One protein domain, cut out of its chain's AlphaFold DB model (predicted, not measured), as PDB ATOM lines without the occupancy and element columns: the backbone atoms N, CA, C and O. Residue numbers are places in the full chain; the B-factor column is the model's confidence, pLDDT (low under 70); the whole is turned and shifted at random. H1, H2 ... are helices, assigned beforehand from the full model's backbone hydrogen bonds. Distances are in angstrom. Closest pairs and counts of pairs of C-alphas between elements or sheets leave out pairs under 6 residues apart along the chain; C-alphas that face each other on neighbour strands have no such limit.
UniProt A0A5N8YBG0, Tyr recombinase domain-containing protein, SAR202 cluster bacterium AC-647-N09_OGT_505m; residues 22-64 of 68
ATOM      1  N   PHE A  22     150.308 147.319 166.665       93.69
ATOM      2  CA  PHE A  22     151.548 147.592 165.940       93.69
ATOM      3  C   PHE A  22     152.357 148.729 166.582       93.69
ATOM      4  O   PHE A  22     153.522 148.532 166.920       93.69
ATOM      5  N   ALA A  23     151.736 149.892 166.810       92.69
ATOM      6  CA  ALA A  23     152.418 151.033 167.422       92.69
ATOM      7  C   ALA A  23     152.894 150.725 168.853       92.69
ATOM      8  O   ALA A  23     154.041 151.009 169.201       92.69
ATOM      9  N   THR A  24     152.041 150.101 169.671       89.69
ATOM     10  CA  THR A  24     152.375 149.752 171.060       89.69
ATOM     11  C   THR A  24     153.522 148.739 171.142       89.69
ATOM     12  O   THR A  24     154.456 148.938 171.918       89.69
ATOM     13  N   GLU A  25     153.517 147.692 170.312       91.62
ATOM     14  CA  GLU A  25     154.583 146.683 170.315       91.62
ATOM     15  C   GLU A  25     155.921 147.233 169.817       91.62
ATOM     16  O   GLU A  25     156.966 146.921 170.390       91.62
ATOM     17  N   LEU A  26     155.922 148.083 168.784       92.19
ATOM     18  CA  LEU A  26     157.155 148.727 168.325       92.19
ATOM     19  C   LEU A  26     157.722 149.683 169.374       92.19
ATOM     20  O   LEU A  26     158.934 149.703 169.597       92.19
ATOM     21  N   ARG A  27     156.856 150.408 170.091       88.88
ATOM     22  CA  ARG A  27     157.296 151.256 171.199       88.88
ATOM     23  C   ARG A  27     157.933 150.436 172.318       88.88
ATOM     24  O   ARG A  27     158.997 150.815 172.814       88.88
ATOM     25  N   ARG A  28     157.328 149.292 172.666       84.94
ATOM     26  CA  ARG A  28     157.868 148.333 173.644       84.94
ATOM     27  C   ARG A  28     159.244 147.814 173.220       84.94
ATOM     28  O   ARG A  28     160.154 147.766 174.043       84.94
ATOM     29  N   LYS A  29     159.431 147.526 171.927       88.50
ATOM     30  CA  LYS A  29     160.730 147.147 171.335       88.50
ATOM     31  C   LYS A  29     161.751 148.288 171.273       88.50
ATOM     32  O   LYS A  29     162.935 148.024 171.120       88.50
ATOM     33  N   GLY A  30     161.308 149.529 171.446       86.06
ATOM     34  CA  GLY A  30     162.171 150.691 171.623       86.06
ATOM     35  C   GLY A  30     162.355 151.589 170.424       86.06
ATOM     36  O   GLY A  30     163.213 152.463 170.470       86.06
ATOM     37  N   LEU A  31     161.521 151.421 169.403       90.56
ATOM     38  CA  LEU A  31     161.490 152.351 168.288       90.56
ATOM     39  C   LEU A  31     160.965 153.714 168.748       90.56
ATOM     40  O   LEU A  31     160.129 153.801 169.664       90.56
ATOM     41  N   SER A  32     161.461 154.766 168.096       90.44
ATOM     42  CA  SER A  32     160.963 156.116 168.320       90.44
ATOM     43  C   SER A  32     159.558 156.269 167.734       90.44
ATOM     44  O   SER A  32     159.129 155.529 166.847       90.44
ATOM     45  N   GLU A  33     158.808 157.246 168.231       91.06
ATOM     46  CA  GLU A  33     157.470 157.552 167.710       91.06
ATOM     47  C   GLU A  33     157.511 158.016 166.251       91.06
ATOM     48  O   GLU A  33     156.546 157.795 165.520       91.06
ATOM     49  N   LEU A  34     158.631 158.610 165.830       93.56
ATOM     50  CA  LEU A  34     158.866 159.055 164.463       93.56
ATOM     51  C   LEU A  34     159.047 157.855 163.524       93.56
ATOM     52  O   LEU A  34     158.314 157.751 162.543       93.56
ATOM     53  N   ASP A  35     159.892 156.886 163.898       94.69
ATOM     54  CA  ASP A  35     160.067 155.640 163.134       94.69
ATOM     55  C   ASP A  35     158.742 154.878 163.008       94.69
ATOM     56  O   ASP A  35     158.379 154.375 161.946       94.69
ATOM     57  N   ILE A  36     157.978 154.797 164.102       94.38
ATOM     58  CA  ILE A  36     156.681 154.109 164.117       94.38
ATOM     59  C   ILE A  36     155.675 154.820 163.203       94.38
ATOM     60  O   ILE A  36     154.910 154.151 162.494       94.38
ATOM     61  N   ALA A  37     155.659 156.156 163.215       95.06
ATOM     62  CA  ALA A  37     154.786 156.951 162.360       95.06
ATOM     63  C   ALA A  37     155.114 156.744 160.878       95.06
ATOM     64  O   ALA A  37     154.192 156.534 160.087       95.06
ATOM     65  N   GLU A  38     156.398 156.725 160.519       95.94
ATOM     66  CA  GLU A  38     156.855 156.488 159.151       95.94
ATOM     67  C   GLU A  38     156.528 155.058 158.687       95.94
ATOM     68  O   GLU A  38     155.858 154.865 157.668       95.94
ATOM     69  N   LEU A  39     156.875 154.048 159.497       95.56
ATOM     70  CA  LEU A  39     156.639 152.633 159.188       95.56
ATOM     71  C   LEU A  39     155.158 152.302 158.978       95.56
ATOM     72  O   LEU A  39     154.809 151.552 158.065       95.56
ATOM     73  N   GLY A  40     154.269 152.840 159.816       93.44
ATOM     74  CA  GLY A  40     152.828 152.610 159.670       93.44
ATOM     75  C   GLY A  40     152.072 153.734 158.970       93.44
ATOM     76  O   GLY A  40     150.837 153.772 159.059       93.44
ATOM     77  N   ARG A  41     152.794 154.634 158.286       95.12
ATOM     78  CA  ARG A  41     152.259 155.724 157.456       95.12
ATOM     79  C   ARG A  41     151.159 156.520 158.156       95.12
ATOM     80  O   ARG A  41     150.026 156.633 157.675       95.12
ATOM     81  N   TRP A  42     151.461 156.998 159.356       94.69
ATOM     82  CA  TRP A  42     150.618 157.970 160.037       94.69
ATOM     83  C   TRP A  42     150.857 159.364 159.474       94.69
ATOM     84  O   TRP A  42     151.980 159.734 159.161       94.69
ATOM     85  N   SER A  43     149.786 160.147 159.385       92.25
ATOM     86  CA  SER A  43     149.851 161.547 158.963       92.25
ATOM     87  C   SER A  43     150.425 162.479 160.033       92.25
ATOM     88  O   SER A  43     150.815 163.593 159.711       92.25
ATOM     89  N   SER A  44     150.453 162.050 161.299       89.50
ATOM     90  CA  SER A  44     151.025 162.802 162.419       89.50
ATOM     91  C   SER A  44     151.582 161.850 163.480       89.50
ATOM     92  O   SER A  44     150.970 160.824 163.799       89.50
ATOM     93  N   THR A  45     152.724 162.222 164.057       89.69
ATOM     94  CA  THR A  45     153.357 161.553 165.205       89.69
ATOM     95  C   THR A  45     152.505 161.644 166.473       89.69
ATOM     96  O   THR A  45     152.511 160.711 167.274       89.69
ATOM     97  N   GLU A  46     151.669 162.676 166.624       89.81
ATOM     98  CA  GLU A  46     150.750 162.823 167.767       89.81
ATOM     99  C   GLU A  46     149.742 161.669 167.852       89.81
ATOM    100  O   GLU A  46     149.312 161.262 168.934       89.81
ATOM    101  N   MET A  47     149.366 161.092 166.706       86.56
ATOM    102  CA  MET A  47     148.485 159.923 166.667       86.56
ATOM    103  C   MET A  47     149.169 158.677 167.234       86.56
ATOM    104  O   MET A  47     148.506 157.863 167.877       86.56
ATOM    105  N   VAL A  48     150.479 158.539 167.024       90.62
ATOM    106  CA  VAL A  48     151.292 157.456 167.593       90.62
ATOM    107  C   VAL A  48     151.538 157.699 169.082       90.62
ATOM    108  O   VAL A  48     151.429 156.758 169.871       90.62
ATOM    109  N   GLN A  49     151.745 158.957 169.483       87.81
ATOM    110  CA  GLN A  49     151.944 159.354 170.881       87.81
ATOM    111  C   GLN A  49     150.819 158.892 171.811       87.81
ATOM    112  O   GLN A  49     151.046 158.492 172.951       87.81
ATOM    113  N   ARG A  50     149.575 158.866 171.319       85.75
ATOM    114  CA  ARG A  50     148.422 158.353 172.083       85.75
ATOM    115  C   ARG A  50     148.582 156.888 172.497       85.75
ATOM    116  O   ARG A  50     148.011 156.482 173.507       85.75
ATOM    117  N   TYR A  51     149.337 156.101 171.733       81.75
ATOM    118  CA  TYR A  51     149.572 154.675 171.978       81.75
ATOM    119  C   TYR A  51     150.900 154.391 172.683       81.75
ATOM    120  O   TYR A  51     151.087 153.279 173.178       81.75
ATOM    121  N   SER A  52     151.792 155.381 172.753       74.00
ATOM    122  CA  SER A  52     153.075 155.301 173.451       74.00
ATOM    123  C   SER A  52     153.042 155.886 174.865       74.00
ATOM    124  O   SER A  52     154.051 155.799 175.548       74.00
ATOM    125  N   ARG A  53     151.907 156.407 175.355       72.56
ATOM    126  CA  ARG A  53     151.777 156.955 176.726       72.56
ATOM    127  C   ARG A  53     152.121 155.977 177.854       72.56
ATOM    128  O   ARG A  53     152.383 156.413 178.965       72.56
ATOM    129  N   ALA A  54     152.116 154.674 177.579       65.69
ATOM    130  CA  ALA A  54     152.595 153.656 178.515       65.69
ATOM    131  C   ALA A  54     154.130 153.640 178.658       65.69
ATOM    132  O   ALA A  54     154.652 152.906 179.487       65.69
ATOM    133  N   TYR A  55     154.847 154.420 177.846       65.56
ATOM    134  CA  TYR A  55     156.286 154.580 177.932       65.56
ATOM    135  C   TYR A  55     156.647 155.526 179.071       65.56
ATOM    136  O   TYR A  55     156.348 156.720 179.031       65.56
ATOM    137  N   THR A  56     157.288 154.975 180.090       68.56
ATOM    138  CA  THR A  56     157.625 155.696 181.311       68.56
ATOM    139  C   THR A  56     159.037 156.268 181.250       68.56
ATOM    140  O   THR A  56     159.873 155.881 180.431       68.56
ATOM    141  N   PHE A  57     159.338 157.177 182.173       66.81
ATOM    142  CA  PHE A  57     160.701 157.665 182.378       66.81
ATOM    143  C   PHE A  57     161.692 156.523 182.680       66.81
ATOM    144  O   PHE A  57     162.826 156.560 182.213       66.81
ATOM    145  N   GLN A  58     161.256 155.476 183.388       67.94
ATOM    146  CA  GLN A  58     162.074 154.290 183.680       67.94
ATOM    147  C   GLN A  58     162.498 153.545 182.407       67.94
ATOM    148  O   GLN A  58     163.653 153.129 182.277       67.94
ATOM    149  N   ASP A  59     161.604 153.450 181.419       72.56
ATOM    150  CA  ASP A  59     161.926 152.841 180.126       72.56
ATOM    151  C   ASP A  59     162.965 153.667 179.349       72.56
ATOM    152  O   ASP A  59     163.811 153.115 178.641       72.56
ATOM    153  N   ALA A  60     162.927 155.000 179.482       70.38
ATOM    154  CA  ALA A  60     163.937 155.892 178.916       70.38
ATOM    155  C   ALA A  60     165.292 155.742 179.624       70.38
ATOM    156  O   ALA A  60     166.310 155.572 178.953       70.38
ATOM    157  N   ALA A  61     165.294 155.745 180.960       75.94
ATOM    158  CA  ALA A  61     166.499 155.616 181.776       75.94
ATOM    159  C   ALA A  61     167.238 154.294 181.511       75.94
ATOM    160  O   ALA A  61     168.452 154.295 181.351       75.94
ATOM    161  N   THR A  62     166.505 153.186 181.353       78.75
ATOM    162  CA  THR A  62     167.085 151.865 181.031       78.75
ATOM    163  C   THR A  62     167.835 151.852 179.694       78.75
ATOM    164  O   THR A  62     168.762 151.068 179.499       78.75
ATOM    165  N   ARG A  63     167.437 152.703 178.740       71.62
ATOM    166  CA  ARG A  63     168.055 152.775 177.406       71.62
ATOM    167  C   ARG A  63     169.182 153.790 177.303       71.62
ATOM    168  O   ARG A  63     169.898 153.782 176.302       71.62
ATOM    169  N   TYR A  64     169.331 154.660 178.294       78.94
ATOM    170  CA  TYR A  64     170.398 155.642 178.304       78.94
ATOM    171  C   TYR A  64     171.755 154.936 178.404       78.94
ATOM    172  O   TYR A  64     172.009 154.171 179.332       78.94
TER     173      TYR A  64
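Overview. This is residues 22 to 64 of the 68 residues of the protein "Tyr recombinase domain-containing protein" of SAR202 cluster bacterium AC-647-N09_OGT_505m (UniProt A0A5N8YBG0). Three short helices, H1, H2 and H3, make a small cluster in which each crosses the other two at a wide angle, and a fourth, H4, is set off at one end of the long axis, touching none of them. The printed part has 43 residues, with four named helices in the order H1, H2, H3, H4 and no named strand, and its class is all helix. The whole is compact, with a radius of gyration of the C-alphas of 10.0 A, yet elongated, spanning 29 by 15 by 15 A.

Arrangement. H1, residues 22 to 29, touches H3, residues 45 to 52, at a steep tilt of 65 degrees, the same way; their closest C-alphas, of Thr 24 and Tyr 51, are 5.7 A apart. H1 also touches H2, residues 33 to 39, at a steep tilt of 54 degrees, opposite ways, with the C-alphas of Ala 23 and Ile 36 closest at 6.2 A. H2 and H3 touch, closest at the C-alphas of Ala 37 and Thr 45, 5.6 A apart; at 72 degrees they are only just about perpendicular. The helix packing is mostly crossed, with no touching pair at a shallow tilt. H4, residues 57 to 63, is apart from H1, H2 and H3. Every O i to N i+4 pair is within hydrogen-bond range in H1 and H2, against 3 of 4 in H3 and 2 of 3 in H4.

Along the chain. H1 begins at C-alpha 22 (151.548, 147.592, 165.940) and measures 10.7 A from first to last C-alpha. H3 measures 10.4 A, H4 10.1 A and H2 9.9 A. H4 ends at C-alpha 63 (168.055, 152.775, 177.406).

Size, cuts and confidence. The C-alphas farthest apart, of Ser 43 and Thr 62, are 29.6 A apart. The printed part has no cut, and the three links between helices are tight. The mean pLDDT of the printed part is 85.0; residues 54 to 58, of which 57 and 58 belong to H4, are under 70.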